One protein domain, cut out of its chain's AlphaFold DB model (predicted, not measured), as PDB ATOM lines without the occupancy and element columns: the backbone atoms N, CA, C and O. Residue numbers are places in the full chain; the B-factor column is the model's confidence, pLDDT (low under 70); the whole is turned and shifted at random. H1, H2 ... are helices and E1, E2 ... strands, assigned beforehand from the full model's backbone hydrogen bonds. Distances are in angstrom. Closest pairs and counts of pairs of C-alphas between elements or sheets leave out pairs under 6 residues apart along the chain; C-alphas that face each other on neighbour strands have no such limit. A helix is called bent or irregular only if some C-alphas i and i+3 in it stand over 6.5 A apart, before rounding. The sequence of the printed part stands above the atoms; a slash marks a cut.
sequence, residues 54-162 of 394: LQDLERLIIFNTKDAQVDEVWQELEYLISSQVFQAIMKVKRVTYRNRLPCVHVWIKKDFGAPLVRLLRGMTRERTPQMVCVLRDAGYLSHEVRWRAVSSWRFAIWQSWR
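AT A GLANCE: This is residues 54 to 162 of the 394 residues of an uncharacterized protein of Paxillus rubicundulus Ve08.2h10 (UniProt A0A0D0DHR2). What is the main picture? A strongly twisted sheet of four strands has H1 and H3 over one face, while H4 lies far from the sheet at one end of the longest axis and residues 138 to 153 lead back to E4. How is it built? The 109 printed residues include four named helices and four named strands, in the order E1 H1 H2 E2 E3 H3 H4 E4; the sheet E2 E3 E1 E4 is antiparallel, and the class is mixed. How large is it? It is compact, with a radius of gyration of the C-alphas of 14.4 A and spans of 45 by 34 by 23 A.

HOW THE PARTS SIT: How do the strands pair? E2, residues 89 to 97, and E3, residues 100 to 109, form a hairpin, with N 93 and O 105 2.8 A apart. E1, residues 57 to 63, is antiparallel to E3, with N 60 and O 106 at 2.7 A, and to E4, residues 154 to 157, with N 61 and O 156 at 2.8 A. What makes two layers, helices on one face of a sheet? H1, residues 70 to 80, is over E2 and E3 at a height over the sheet of 9.8 A, with the closest C-alphas of H1 and E2, Val 70 and Lys 93, 6.3 A apart. H3, residues 110 to 126, is over E1 and E4 at 9.4 A and along the strands, with the closest C-alphas of H3 and E4, Val 117 and Phe 155, 6.1 A apart. Where are the other helices? H2, residues 83 to 86, is close but not clearly touching H1, the C-alphas of Glu 78 and Phe 86 being closest at 5.9 A; H4, residues 129 to 137, is apart from H3. E1, H1 H2, E2 and E3, H3 H4, E4 are split strand-helix-strand units, each with another strand between its two, and right-handed crossovers. Are the helix backbones complete? Every O i to N i+4 pair is within hydrogen-bond range in H1 and H4, and 11 of 13 are in H3; H2 is too short for such a pair.

IN THESE COORDINATES: Where are the anchors? C-alpha 57 begins E1 at (251.888, 139.741, 235.838), and C-alpha 157 ends E4 at (259.446, 142.831, 228.172). Which elements are long? E3 measures 26.7 A, H3 25.4 A and E2 23.0 A from first to last C-alpha. H3 is irregular, with C-alphas 111 and 114 7.4 A apart.

THE WHOLE: Is anything cut or long? The printed part has no cut, and the link from H4 to E4, 16 residues, is long. Where is confidence low? Residue 98, residues 123 to 151 and residues 161 to 162 have pLDDT under 70.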
ATOM      1  N   LEU A  54     252.453 135.918 240.770       70.25
ATOM      2  CA  LEU A  54     253.257 136.416 239.661       70.25
ATOM      3  C   LEU A  54     252.790 135.850 238.314       70.25
ATOM      4  O   LEU A  54     253.273 136.324 237.287       70.25
ATOM      5  N   GLN A  55     251.881 134.865 238.300       73.88
ATOM      6  CA  GLN A  55     251.443 134.203 237.068       73.88
ATOM      7  C   GLN A  55     250.664 135.141 236.140       73.88
ATOM      8  O   GLN A  55     250.791 135.014 234.921       73.88
ATOM      9  N   ASP A  56     249.951 136.130 236.687       83.75
ATOM     10  CA  ASP A  56     249.138 137.100 235.932       83.75
ATOM     11  C   ASP A  56     249.818 138.447 235.685       83.75
ATOM     12  O   ASP A  56     249.225 139.389 235.145       83.75
ATOM     13  N   LEU A  57     251.098 138.538 236.036       90.38
ATOM     14  CA  LEU A  57     251.888 139.741 235.838       90.38
ATOM     15  C   LEU A  57     252.851 139.561 234.672       90.38
ATOM     16  O   LEU A  57     253.528 138.545 234.530       90.38
ATOM     17  N   GLU A  58     252.956 140.598 233.856       91.81
ATOM     18  CA  GLU A  58     254.054 140.758 232.925       91.81
ATOM     19  C   GLU A  58     255.194 141.493 233.629       91.81
ATOM     20  O   GLU A  58     255.004 142.477 234.351       91.81
ATOM     21  N   ARG A  59     256.412 140.995 233.436       93.69
ATOM     22  CA  ARG A  59     257.609 141.617 233.987       93.69
ATOM     23  C   ARG A  59     258.282 142.444 232.907       93.69
ATOM     24  O   ARG A  59     258.596 141.947 231.832       93.69
ATOM     25  N   LEU A  60     258.554 143.700 233.212       94.12
ATOM     26  CA  LEU A  60     259.289 144.638 232.378       94.12
ATOM     27  C   LEU A  60     260.652 144.926 233.009       94.12
ATOM     28  O   LEU A  60     260.817 144.877 234.229       94.12
ATOM     29  N   ILE A  61     261.631 145.242 232.169       93.12
ATOM     30  CA  ILE A  61     262.985 145.619 232.573       93.12
ATOM     31  C   ILE A  61     263.275 147.022 232.054       93.12
ATOM     32  O   ILE A  61     263.141 147.285 230.856       93.12
ATOM     33  N   ILE A  62     263.714 147.889 232.961       92.31
ATOM     34  CA  ILE A  62     264.209 149.233 232.694       92.31
ATOM     35  C   ILE A  62     265.734 149.207 232.818       92.31
ATOM     36  O   ILE A  62     266.285 148.944 233.890       92.31
ATOM     37  N   PHE A  63     266.417 149.460 231.707       89.62
ATOM     38  CA  PHE A  63     267.871 149.612 231.648       89.62
ATOM     39  C   PHE A  63     268.270 151.084 231.685       89.62
ATOM     40  O   PHE A  63     267.443 151.965 231.461       89.62
ATOM     41  N   ASN A  64     269.566 151.338 231.888       87.69
ATOM     42  CA  ASN A  64     270.154 152.680 231.965       87.69
ATOM     43  C   ASN A  64     269.562 153.539 233.091       87.69
ATOM     44  O   ASN A  64     269.575 154.764 233.022       87.69
ATOM     45  N   THR A  65     269.087 152.897 234.159       84.56
ATOM     46  CA  THR A  65     268.583 153.586 235.354       84.56
ATOM     47  C   THR A  65     269.701 154.216 236.185       84.56
ATOM     48  O   THR A  65     269.411 154.945 237.121       84.56
ATOM     49  N   LYS A  66     270.976 153.986 235.833       82.81
ATOM     50  CA  LYS A  66     272.157 154.483 236.555       82.81
ATOM     51  C   LYS A  66     272.058 154.137 238.053       82.81
ATOM     52  O   LYS A  66     271.917 152.970 238.430       82.81
ATOM     53  N   ASP A  67     272.145 155.149 238.897       82.50
ATOM     54  CA  ASP A  67     272.053 155.119 240.345       82.50
ATOM     55  C   ASP A  67     270.621 155.276 240.882       82.50
ATOM     56  O   ASP A  67     270.449 155.161 242.096       82.50
ATOM     57  N   ALA A  68     269.618 155.429 240.003       82.56
ATOM     58  CA  ALA A  68     268.237 155.697 240.392       82.56
ATOM     59  C   ALA A  68     267.688 154.650 241.369       82.56
ATOM     60  O   ALA A  68     267.817 153.430 241.166       82.56
ATOM     61  N   GLN A  69     267.076 155.153 242.432       87.44
ATOM     62  CA  GLN A  69     266.441 154.359 243.473       87.44
ATOM     63  C   GLN A  69     265.011 153.971 243.080       87.44
ATOM     64  O   GLN A  69     264.440 154.466 242.109       87.44
ATOM     65  N   VAL A  70     264.438 153.001 243.794       89.75
ATOM     66  CA  VAL A  70     263.116 152.447 243.455       89.75
ATOM     67  C   VAL A  70     262.005 153.490 243.600       89.75
ATOM     68  O   VAL A  70     261.090 153.501 242.784       89.75
ATOM     69  N   ASP A  71     262.097 154.359 244.603       84.50
ATOM     70  CA  ASP A  71     261.190 155.483 244.845       84.50
ATOM     71  C   ASP A  71     261.280 156.541 243.743       84.50
ATOM     72  O   ASP A  71     260.246 156.953 243.223       84.50
ATOM     73  N   GLU A  72     262.493 156.903 243.319       84.00
ATOM     74  CA  GLU A  72     262.699 157.804 242.178       84.00
ATOM     75  C   GLU A  72     262.076 157.219 240.902       84.00
ATOM     76  O   GLU A  72     261.325 157.891 240.202       84.00
ATOM     77  N   VAL A  73     262.307 155.930 240.618       87.69
ATOM     78  CA  VAL A  73     261.701 155.278 239.446       87.69
ATOM     79  C   VAL A  73     260.178 155.203 239.553       87.69
ATOM     80  O   VAL A  73     259.489 155.342 238.546       87.69
ATOM     81  N   TRP A  74     259.641 154.991 240.752       88.62
ATOM     82  CA  TRP A  74     258.202 154.948 240.990       88.62
ATOM     83  C   TRP A  74     257.532 156.299 240.713       88.62
ATOM     84  O   TRP A  74     256.536 156.334 239.996       88.62
ATOM     85  N   GLN A  75     258.098 157.396 241.226       83.00
ATOM     86  CA  GLN A  75     257.601 158.758 240.991       83.00
ATOM     87  C   GLN A  75     257.649 159.132 239.508       83.00
ATOM     88  O   GLN A  75     256.679 159.651 238.963       83.00
ATOM     89  N   GLU A  76     258.755 158.812 238.834       84.69
ATOM     90  CA  GLU A  76     258.889 159.068 237.399       84.69
ATOM     91  C   GLU A  76     257.835 158.299 236.597       84.69
ATOM     92  O   GLU A  76     257.191 158.853 235.709       84.69
ATOM     93  N   LEU A  77     257.591 157.028 236.931       86.75
ATOM     94  CA  LEU A  77     256.523 156.262 236.291       86.75
ATOM     95  C   LEU A  77     255.137 156.863 236.575       86.75
ATOM     96  O   LEU A  77     254.325 156.878 235.656       86.75
ATOM     97  N   GLU A  78     254.877 157.385 237.780       87.06
ATOM     98  CA  GLU A  78     253.614 158.062 238.140       87.06
ATOM     99  C   GLU A  78     253.362 159.296 237.272       87.06
ATOM    100  O   GLU A  78     252.234 159.538 236.851       87.06
ATOM    101  N   TYR A  79     254.422 160.047 236.974       81.19
ATOM    102  CA  TYR A  79     254.346 161.260 236.167       81.19
ATOM    103  C   TYR A  79     254.227 160.977 234.662       81.19
ATOM    104  O   TYR A  79     253.571 161.714 233.928       81.19
ATOM    105  N   LEU A  80     254.881 159.920 234.173       79.38
ATOM    106  CA  LEU A  80     254.998 159.653 232.736       79.38
ATOM    107  C   LEU A  80     253.774 158.976 232.123       79.38
ATOM    108  O   LEU A  80     253.588 159.062 230.908       79.38
ATOM    109  N   ILE A  81     252.988 158.248 232.913       85.81
ATOM    110  CA  ILE A  81     251.920 157.390 232.390       85.81
ATOM    111  C   ILE A  81     250.587 157.726 233.042       85.81
ATOM    112  O   ILE A  81     250.527 158.277 234.137       85.81
ATOM    113  N   SER A  82     249.488 157.401 232.363       88.31
ATOM    114  CA  SER A  82     248.162 157.698 232.902       88.31
ATOM    115  C   SER A  82     247.920 156.957 234.221       88.31
ATOM    116  O   SER A  82     248.372 155.825 234.409       88.31
ATOM    117  N   SER A  83     247.141 157.575 235.114       89.00
ATOM    118  CA  SER A  83     246.805 157.016 236.436       89.00
ATOM    119  C   SER A  83     246.279 155.575 236.354       89.00
ATOM    120  O   SER A  83     246.636 154.736 237.176       89.00
ATOM    121  N   GLN A  84     245.511 155.243 235.310       89.69
ATOM    122  CA  GLN A  84     245.006 153.887 235.074       89.69
ATOM    123  C   GLN A  84     246.129 152.866 234.817       89.69
ATOM    124  O   GLN A  84     246.114 151.780 235.391       89.69
ATOM    125  N   VAL A  85     247.116 153.207 233.979       88.75
ATOM    126  CA  VAL A  85     248.255 152.321 233.677       88.75
ATOM    127  C   VAL A  85     249.201 152.243 234.872       88.75
ATOM    128  O   VAL A  85     249.719 151.175 235.188       88.75
ATOM    129  N   PHE A  86     249.382 153.353 235.587       91.75
ATOM    130  CA  PHE A  86     250.192 153.392 236.797       91.75
ATOM    131  C   PHE A  86     249.626 152.498 237.906       91.75
ATOM    132  O   PHE A  86     250.365 151.736 238.523       91.75
ATOM    133  N   GLN A  87     248.304 152.500 238.097       91.75
ATOM    134  CA  GLN A  87     247.623 151.596 239.031       91.75
ATOM    135  C   GLN A  87     247.757 150.111 238.659       91.75
ATOM    136  O   GLN A  87     247.547 149.250 239.513       91.75
ATOM    137  N   ALA A  88     248.106 149.789 237.409       92.75
ATOM    138  CA  ALA A  88     248.380 148.418 236.995       92.75
ATOM    139  C   ALA A  88     249.781 147.933 237.410       92.75
ATOM    140  O   ALA A  88     250.036 146.725 237.357       92.75
ATOM    141  N   ILE A  89     250.690 148.836 237.806       93.88
ATOM    142  CA  ILE A  89     252.025 148.487 238.298       93.88
ATOM    143  C   ILE A  89     251.907 147.955 239.725       93.88
ATOM    144  O   ILE A  89     251.554 148.671 240.659       93.88
ATOM    145  N   MET A  90     252.256 146.685 239.900       92.75
ATOM    146  CA  MET A  90     252.128 145.975 241.174       92.75
ATOM    147  C   MET A  90     253.421 146.009 241.993       92.75
ATOM    148  O   MET A  90     253.398 145.937 243.223       92.75
ATOM    149  N   LYS A  91     254.576 146.069 241.318       92.62
ATOM    150  CA  LYS A  91     255.885 146.000 241.977       92.62
ATOM    151  C   LYS A  91     256.975 146.647 241.143       92.62
ATOM    152  O   LYS A  91     257.041 146.431 239.938       92.62
ATOM    153  N   VAL A  92     257.891 147.342 241.808       93.06
ATOM    154  CA  VAL A  92     259.144 147.827 241.220       93.06
ATOM    155  C   VAL A  92     260.297 147.360 242.101       93.06
ATOM    156  O   VAL A  92     260.229 147.502 243.315       93.06
ATOM    157  N   LYS A  93     261.341 146.760 241.523       94.12
ATOM    158  CA  LYS A  93     262.506 146.258 242.266       94.12
ATOM    159  C   LYS A  93     263.789 146.535 241.502       94.12
ATOM    160  O   LYS A  93     263.903 146.171 240.337       94.12
ATOM    161  N   ARG A  94     264.791 147.084 242.182       92.62
ATOM    162  CA  ARG A  94     266.149 147.174 241.642       92.62
ATOM    163  C   ARG A  94     266.839 145.811 241.713       92.62
ATOM    164  O   ARG A  94     266.789 145.136 242.740       92.62
ATOM    165  N   VAL A  95     267.456 145.394 240.613       89.88
ATOM    166  CA  VAL A  95     268.140 144.106 240.474       89.88
ATOM    167  C   VAL A  95     269.567 144.349 240.002       89.88
ATOM    168  O   VAL A  95     269.800 145.035 239.006       89.88
ATOM    169  N   THR A  96     270.521 143.763 240.721       84.12
ATOM    170  CA  THR A  96     271.948 143.808 240.390       84.12
ATOM    171  C   THR A  96     272.421 142.401 240.048       84.12
ATOM    172  O   THR A  96     272.157 141.459 240.792       84.12
ATOM    173  N   TYR A  97     273.129 142.257 238.928       80.44
ATOM    174  CA  TYR A  97     273.727 140.992 238.499       80.44
ATOM    175  C   TYR A  97     275.254 141.062 238.621       80.44
ATOM    176  O   TYR A  97     275.832 142.132 238.449       80.44
ATOM    177  N   ARG A  98     275.920 139.918 238.841       67.19
ATOM    178  CA  ARG A  98     277.374 139.833 239.106       67.19
ATOM    179  C   ARG A  98     278.260 140.517 238.046       67.19
ATOM    180  O   ARG A  98     279.311 141.022 238.403       67.19
ATOM    181  N   ASN A  99     277.817 140.574 236.783       71.12
ATOM    182  CA  ASN A  99     278.574 141.128 235.646       71.12
ATOM    183  C   ASN A  99     277.742 142.078 234.755       71.12
ATOM    184  O   ASN A  99     277.998 142.181 233.554       71.12
ATOM    185  N   ARG A 100     276.683 142.712 235.277       74.88
ATOM    186  CA  ARG A 100     275.876 143.672 234.498       74.88
ATOM    187  C   ARG A 100     275.561 144.908 235.325       74.88
ATOM    188  O   ARG A 100     275.452 144.824 236.544       74.88
ATOM    189  N   LEU A 101     275.373 146.038 234.641       80.44
ATOM    190  CA  LEU A 101     274.881 147.257 235.277       80.44
ATOM    191  C   LEU A 101     273.526 146.987 235.961       80.44
ATOM    192  O   LEU A 101     272.727 146.218 235.412       80.44
ATOM    193  N   PRO A 102     273.257 147.606 237.124       86.94
ATOM    194  CA  PRO A 102     271.962 147.502 237.782       86.94
ATOM    195  C   PRO A 102     270.822 147.896 236.841       86.94
ATOM    196  O   PRO A 102     270.941 148.838 236.055       86.94
ATOM    197  N   CYS A 103     269.704 147.189 236.947       92.69
ATOM    198  CA  CYS A 103     268.474 147.506 236.232       92.69
ATOM    199  C   CYS A 103     267.286 147.508 237.191       92.69
ATOM    200  O   CYS A 103     267.379 147.046 238.332       92.69
ATOM    201  N   VAL A 104     266.154 148.037 236.736       93.94
ATOM    202  CA  VAL A 104     264.921 148.072 237.527       93.94
ATOM    203  C   VAL A 104     263.869 147.209 236.862       93.94
ATOM    204  O   VAL A 104     263.635 147.291 235.662       93.94
ATOM    205  N   HIS A 105     263.280 146.316 237.641       94.44
ATOM    206  CA  HIS A 105     262.258 145.390 237.198       94.44
ATOM    207  C   HIS A 105     260.904 145.900 237.657       94.44
ATOM    208  O   HIS A 105     260.749 146.260 238.822       94.44
ATOM    209  N   VAL A 106     259.939 145.905 236.749       94.50
ATOM    210  CA  VAL A 106     258.574 146.362 236.993       94.50
ATOM    211  C   VAL A 106     257.637 145.199 236.712       94.50
ATOM    212  O   VAL A 106     257.681 144.638 235.627       94.50
ATOM    213  N   TRP A 107     256.809 144.812 237.674       94.50
ATOM    214  CA  TRP A 107     255.738 143.843 237.460       94.50
ATOM    215  C   TRP A 107     254.434 144.607 237.300       94.50
ATOM    216  O   TRP A 107     254.066 145.399 238.170       94.50
ATOM    217  N   ILE A 108     253.758 144.369 236.187       94.94
ATOM    218  CA  ILE A 108     252.530 145.042 235.776       94.94
ATOM    219  C   ILE A 108     251.506 143.992 235.346       94.94
ATOM    220  O   ILE A 108     251.886 142.911 234.907       94.94
ATOM    221  N   LYS A 109     250.209 144.275 235.461       93.88
ATOM    222  CA  LYS A 109     249.166 143.394 234.906       93.88
ATOM    223  C   LYS A 109     249.389 143.169 233.400       93.88
ATOM    224  O   LYS A 109     249.680 144.131 232.683       93.88
ATOM    225  N   LYS A 110     249.247 141.923 232.924       90.88
ATOM    226  CA  LYS A 110     249.547 141.517 231.531       90.88
ATOM    227  C   LYS A 110     248.915 142.414 230.465       90.88
ATOM    228  O   LYS A 110     249.596 142.792 229.516       90.88
ATOM    229  N   ASP A 111     247.667 142.827 230.662       91.75
ATOM    230  CA  ASP A 111     246.932 143.651 229.690       91.75
ATOM    231  C   ASP A 111     247.591 145.016 229.425       91.75
ATOM    232  O   ASP A 111     247.358 145.644 228.392       91.75
ATOM    233  N   PHE A 112     248.449 145.473 230.340       92.81
ATOM    234  CA  PHE A 112     249.064 146.793 230.294       92.81
ATOM    235  C   PHE A 112     250.542 146.778 229.901       92.81
ATOM    236  O   PHE A 112     251.060 147.827 229.518       92.81
ATOM    237  N   GLY A 113     251.241 145.642 229.957       89.88
ATOM    238  CA  GLY A 113     252.697 145.631 229.796       89.88
ATOM    239  C   GLY A 113     253.162 145.949 228.371       89.88
ATOM    240  O   GLY A 113     253.922 146.902 228.170       89.88
ATOM    241  N   ALA A 114     252.657 145.248 227.352       86.44
ATOM    242  CA  ALA A 114     252.982 145.563 225.956       86.44
ATOM    243  C   ALA A 114     252.555 146.987 225.514       86.44
ATOM    244  O   ALA A 114     253.374 147.675 224.886       86.44
ATOM    245  N   PRO A 115     251.338 147.485 225.833       88.56
ATOM    246  CA  PRO A 115     250.967 148.882 225.594       88.56
ATOM    247  C   PRO A 115     251.896 149.887 226.281       88.56
ATOM    248  O   PRO A 115     252.346 150.828 225.629       88.56
ATOM    249  N   LEU A 116     252.246 149.658 227.550       87.12
ATOM    250  CA  LEU A 116     253.148 150.522 228.310       87.12
ATOM    251  C   LEU A 116     254.536 150.601 227.663       87.12
ATOM    252  O   LEU A 116     255.083 151.688 227.493       87.12
ATOM    253  N   VAL A 117     255.099 149.467 227.238       87.81
ATOM    254  CA  VAL A 117     256.399 149.450 226.548       87.81
ATOM    255  C   VAL A 117     256.340 150.227 225.234       87.81
ATOM    256  O   VAL A 117     257.289 150.949 224.926       87.81
ATOM    257  N   ARG A 118     255.254 150.113 224.457       84.25
ATOM    258  CA  ARG A 118     255.079 150.899 223.222       84.25
ATOM    259  C   ARG A 118     254.977 152.395 223.513       84.25
ATOM    260  O   ARG A 118     255.686 153.161 222.865       84.25
ATOM    261  N   LEU A 119     254.169 152.785 224.501       83.31
ATOM    262  CA  LEU A 119     254.000 154.174 224.934       83.31
ATOM    263  C   LEU A 119     255.343 154.787 225.348       83.31
ATOM    264  O   LEU A 119     255.773 155.789 224.783       83.31
ATOM    265  N   LEU A 120     256.057 154.134 226.267       81.94
ATOM    266  CA  LEU A 120     257.340 154.621 226.775       81.94
ATOM    267  C   LEU A 120     258.422 154.639 225.689       81.94
ATOM    268  O   LEU A 120     259.238 155.559 225.641       81.94
ATOM    269  N   ARG A 121     258.430 153.666 224.768       78.62
ATOM    270  CA  ARG A 121     259.315 153.703 223.591       78.62
ATOM    271  C   ARG A 121     258.993 154.865 222.656       78.62
ATOM    272  O   ARG A 121     259.928 155.476 222.156       78.62
ATOM    273  N   GLY A 122     257.718 155.182 222.433       73.38
ATOM    274  CA  GLY A 122     257.313 156.373 221.680       73.38
ATOM    275  C   GLY A 122     257.830 157.651 222.342       73.38
ATOM    276  O   GLY A 122     258.581 158.406 221.732       73.38
ATOM    277  N   MET A 123     257.565 157.807 223.642       69.31
ATOM    278  CA  MET A 123     257.990 158.975 224.423       69.31
ATOM    279  C   MET A 123     259.516 159.152 224.479       69.31
ATOM    280  O   MET A 123     260.011 160.275 224.455       69.31
ATOM    281  N   THR A 124     260.276 158.057 224.559       65.94
ATOM    282  CA  THR A 124     261.752 158.089 224.567       65.94
ATOM    283  C   THR A 124     262.356 158.275 223.174       65.94
ATOM    284  O   THR A 124     263.430 158.859 223.059       65.94
ATOM    285  N   ARG A 125     261.682 157.821 222.107       60.38
ATOM    286  CA  ARG A 125     262.125 158.007 220.715       60.38
ATOM    287  C   ARG A 125     261.899 159.437 220.219       60.38
ATOM    288  O   ARG A 125     262.698 159.920 219.425       60.38
ATOM    289  N   GLU A 126     260.841 160.095 220.686       49.84
ATOM    290  CA  GLU A 126     260.448 161.445 220.252       49.84
ATOM    291  C   GLU A 126     261.089 162.569 221.081       49.84
ATOM    292  O   GLU A 126     261.185 163.704 220.620       49.84
ATOM    293  N   ARG A 127     261.614 162.278 222.277       55.69
ATOM    294  CA  ARG A 127     262.334 163.262 223.100       55.69
ATOM    295  C   ARG A 127     263.816 163.313 222.736       55.69
ATOM    296  O   ARG A 127     264.667 162.770 223.442       55.69
ATOM    297  N   THR A 128     264.142 164.004 221.645       53.38
ATOM    298  CA  THR A 128     265.525 164.444 221.411       53.38
ATOM    299  C   THR A 128     265.934 165.455 222.495       53.38
ATOM    300  O   THR A 128     265.078 166.182 223.012       53.38
ATOM    301  N   PRO A 129     267.230 165.562 222.846       54.84
ATOM    302  CA  PRO A 129     267.708 166.568 223.801       54.84
ATOM    303  C   PRO A 129     267.248 167.997 223.465       54.84
ATOM    304  O   PRO A 129     266.966 168.784 224.363       54.84
ATOM    305  N   GLN A 130     267.103 168.309 222.173       52.38
ATOM    306  CA  GLN A 130     266.622 169.598 221.675       52.38
ATOM    307  C   GLN A 130     265.145 169.855 222.008       52.38
ATOM    308  O   GLN A 130     264.815 170.942 222.471       52.38
ATOM    309  N   MET A 131     264.262 168.866 221.844       55.06
ATOM    310  CA  MET A 131     262.835 169.027 222.157       55.06
ATOM    311  C   MET A 131     262.592 169.227 223.659       55.06
ATOM    312  O   MET A 131     261.708 169.982 224.056       55.06
ATOM    313  N   VAL A 132     263.415 168.603 224.506       55.28
ATOM    314  CA  VAL A 132     263.359 168.784 225.964       55.28
ATOM    315  C   VAL A 132     263.796 170.194 226.376       55.28
ATOM    316  O   VAL A 132     263.161 170.783 227.248       55.28
ATOM    317  N   CYS A 133     264.817 170.769 225.727       57.09
ATOM    318  CA  CYS A 133     265.184 172.175 225.934       57.09
ATOM    319  C   CYS A 133     264.023 173.118 225.583       57.09
ATOM    320  O   CYS A 133     263.689 173.982 226.384       57.09
ATOM    321  N   VAL A 134     263.351 172.895 224.448       57.91
ATOM    322  CA  VAL A 134     262.216 173.725 224.006       57.91
ATOM    323  C   VAL A 134     261.043 173.675 224.992       57.91
ATOM    324  O   VAL A 134     260.477 174.711 225.327       57.91
ATOM    325  N   LEU A 135     260.686 172.490 225.500       52.50
ATOM    326  CA  LEU A 135     259.586 172.347 226.465       52.50
ATOM    327  C   LEU A 135     259.889 173.005 227.820       52.50
ATOM    328  O   LEU A 135     258.975 173.513 228.467       52.50
ATOM    329  N   ARG A 136     261.162 173.016 228.236       53.88
ATOM    330  CA  ARG A 136     261.622 173.733 229.432       53.88
ATOM    331  C   ARG A 136     261.541 175.241 229.232       53.88
ATOM    332  O   ARG A 136     260.993 175.931 230.081       53.88
ATOM    333  N   ASP A 137     262.064 175.736 228.115       59.50
ATOM    334  CA  ASP A 137     262.099 177.173 227.830       59.50
ATOM    335  C   ASP A 137     260.676 177.744 227.662       59.50
ATOM    336  O   ASP A 137     260.429 178.910 227.955       59.50
ATOM    337  N   ALA A 138     259.712 176.899 227.283       62.50
ATOM    338  CA  ALA A 138     258.290 177.225 227.229       62.50
ATOM    339  C   ALA A 138     257.535 177.056 228.571       62.50
ATOM    340  O   ALA A 138     256.314 177.196 228.600       62.50
ATOM    341  N   GLY A 139     258.223 176.749 229.678       52.16
ATOM    342  CA  GLY A 139     257.638 176.698 231.027       52.16
ATOM    343  C   GLY A 139     256.776 175.467 231.332       52.16
ATOM    344  O   GLY A 139     256.163 175.400 232.394       52.16
ATOM    345  N   TYR A 140     256.739 174.472 230.439       45.91
ATOM    346  CA  TYR A 140     255.968 173.235 230.637       45.91
ATOM    347  C   TYR A 140     256.676 172.205 231.536       45.91
ATOM    348  O   TYR A 140     256.101 171.165 231.853       45.91
ATOM    349  N   LEU A 141     257.928 172.461 231.931       49.47
ATOM    350  CA  LEU A 141     258.719 171.625 232.838       49.47
ATOM    351  C   LEU A 141     259.230 172.493 233.995       49.47
ATOM    352  O   LEU A 141     259.803 173.553 233.748       49.47
ATOM    353  N   SER A 142     259.042 172.063 235.247       50.72
ATOM    354  CA  SER A 142     259.540 172.816 236.406       50.72
ATOM    355  C   SER A 142     261.074 172.774 236.479       50.72
ATOM    356  O   SER A 142     261.706 171.779 236.111       50.72
ATOM    357  N   HIS A 143     261.689 173.851 236.980       48.62
ATOM    358  CA  HIS A 143     263.148 173.970 237.141       48.62
ATOM    359  C   HIS A 143     263.765 172.894 238.060       48.62
ATOM    360  O   HIS A 143     264.973 172.660 238.010       48.62
ATOM    361  N   GLU A 144     262.944 172.220 238.867       45.34
ATOM    362  CA  GLU A 144     263.352 171.152 239.783       45.34
ATOM    363  C   GLU A 144     263.417 169.764 239.137       45.34
ATOM    364  O   GLU A 144     263.990 168.845 239.732       45.34
ATOM    365  N   VAL A 145     262.912 169.599 237.905       45.94
ATOM    366  CA  VAL A 145     263.114 168.375 237.119       45.94
ATOM    367  C   VAL A 145     264.580 168.331 236.701       45.94
ATOM    368  O   VAL A 145     264.981 168.737 235.607       45.94
ATOM    369  N   ARG A 146     265.418 167.858 237.629       44.81
ATOM    370  CA  ARG A 146     266.811 167.480 237.394       44.81
ATOM    371  C   ARG A 146     266.857 166.728 236.063       44.81
ATOM    372  O   ARG A 146     266.026 165.860 235.845       44.81
ATOM    373  N   TRP A 147     267.836 167.045 235.212       50.72
ATOM    374  CA  TRP A 147     268.183 166.472 233.893       50.72
ATOM    375  C   TRP A 147     268.252 164.919 233.788       50.72
ATOM    376  O   TRP A 147     269.172 164.352 233.194       50.72
ATOM    377  N   ARG A 148     267.362 164.156 234.416       49.94
ATOM    378  CA  ARG A 148     267.689 162.825 234.911       49.94
ATOM    379  C   ARG A 148     267.039 161.724 234.098       49.94
ATOM    380  O   ARG A 148     265.833 161.562 234.056       49.94
ATOM    381  N   ALA A 149     267.935 160.923 233.527       51.22
ATOM    382  CA  ALA A 149     267.866 159.487 233.268       51.22
ATOM    383  C   ALA A 149     266.761 158.942 232.341       51.22
ATOM    384  O   ALA A 149     267.086 158.090 231.514       51.22
ATOM    385  N   VAL A 150     265.518 159.418 232.398       57.59
ATOM    386  CA  VAL A 150     264.366 158.785 231.737       57.59
ATOM    387  C   VAL A 150     264.476 158.789 230.208       57.59
ATOM    388  O   VAL A 150     264.186 157.777 229.578       57.59
ATOM    389  N   SER A 151     264.983 159.865 229.591       60.78
ATOM    390  CA  SER A 151     265.226 159.909 228.133       60.78
ATOM    391  C   SER A 151     266.245 158.866 227.658       60.78
ATOM    392  O   SER A 151     266.273 158.503 226.486       60.78
ATOM    393  N   SER A 152     267.072 158.358 228.576       70.31
ATOM    394  CA  SER A 152     268.047 157.297 228.317       70.31
ATOM    395  C   SER A 152     267.565 155.902 228.725       70.31
ATOM    396  O   SER A 152     268.233 154.914 228.391       70.31
ATOM    397  N   TRP A 153     266.429 155.801 229.432       85.00
ATOM    398  CA  TRP A 153     265.878 154.527 229.879       85.00
ATOM    399  C   TRP A 153     265.434 153.693 228.689       85.00
ATOM    400  O   TRP A 153     264.773 154.160 227.763       85.00
ATOM    401  N   ARG A 154     265.804 152.413 228.722       84.56
ATOM    402  CA  ARG A 154     265.371 151.443 227.716       84.56
ATOM    403  C   ARG A 154     264.449 150.434 228.366       84.56
ATOM    404  O   ARG A 154     264.805 149.849 229.383       84.56
ATOM    405  N   PHE A 155     263.311 150.194 227.731       88.38
ATOM    406  CA  PHE A 155     262.291 149.271 228.215       88.38
ATOM    407  C   PHE A 155     262.266 147.990 227.381       88.38
ATOM    408  O   PHE A 155     262.250 148.029 226.140       88.38
ATOM    409  N   ALA A 156     262.223 146.848 228.058       87.44
ATOM    410  CA  ALA A 156     262.008 145.546 227.438       87.44
ATOM    411  C   ALA A 156     261.025 144.705 228.252       87.44
ATOM    412  O   ALA A 156     261.049 144.735 229.479       87.44
ATOM    413  N   ILE A 157     260.212 143.913 227.555       89.62
ATOM    414  CA  ILE A 157     259.446 142.831 228.172       89.62
ATOM    415  C   ILE A 157     260.442 141.736 228.563       89.62
ATOM    416  O   ILE A 157     261.280 141.325 227.750       89.62
ATOM    417  N   TRP A 158     260.394 141.306 229.819       87.62
ATOM    418  CA  TRP A 158     261.211 140.209 230.312       87.62
ATOM    419  C   TRP A 158     260.775 138.903 229.648       87.62
ATOM    420  O   TRP A 158     259.600 138.670 229.386       87.62
ATOM    421  N   GLN A 159     261.748 138.051 229.359       82.94
ATOM    422  CA  GLN A 159     261.527 136.789 228.674       82.94
ATOM    423  C   GLN A 159     261.885 135.652 229.621       82.94
ATOM    424  O   GLN A 159     262.988 135.659 230.168       82.94
ATOM    425  N   SER A 160     260.986 134.681 229.786       72.62
ATOM    426  CA  SER A 160     261.117 133.624 230.797       72.62
ATOM    427  C   SER A 160     262.394 132.805 230.690       72.62
ATOM    428  O   SER A 160     263.042 132.526 231.694       72.62
ATOM    429  N   TRP A 161     262.851 132.551 229.465       69.38
ATOM    430  CA  TRP A 161     264.110 131.862 229.190       69.38
ATOM    431  C   TRP A 161     265.370 132.592 229.689       69.38
ATOM    432  O   TRP A 161     266.462 132.034 229.574       69.38
ATOM    433  N   ARG A 162     265.264 133.832 230.195       68.00
ATOM    434  CA  ARG A 162     266.390 134.610 230.740       68.00
ATOM    435  C   ARG A 162     266.646 134.388 232.228       68.00
ATOM    436  O   ARG A 162     267.757 134.692 232.652       68.00
TER     437      ARG A 162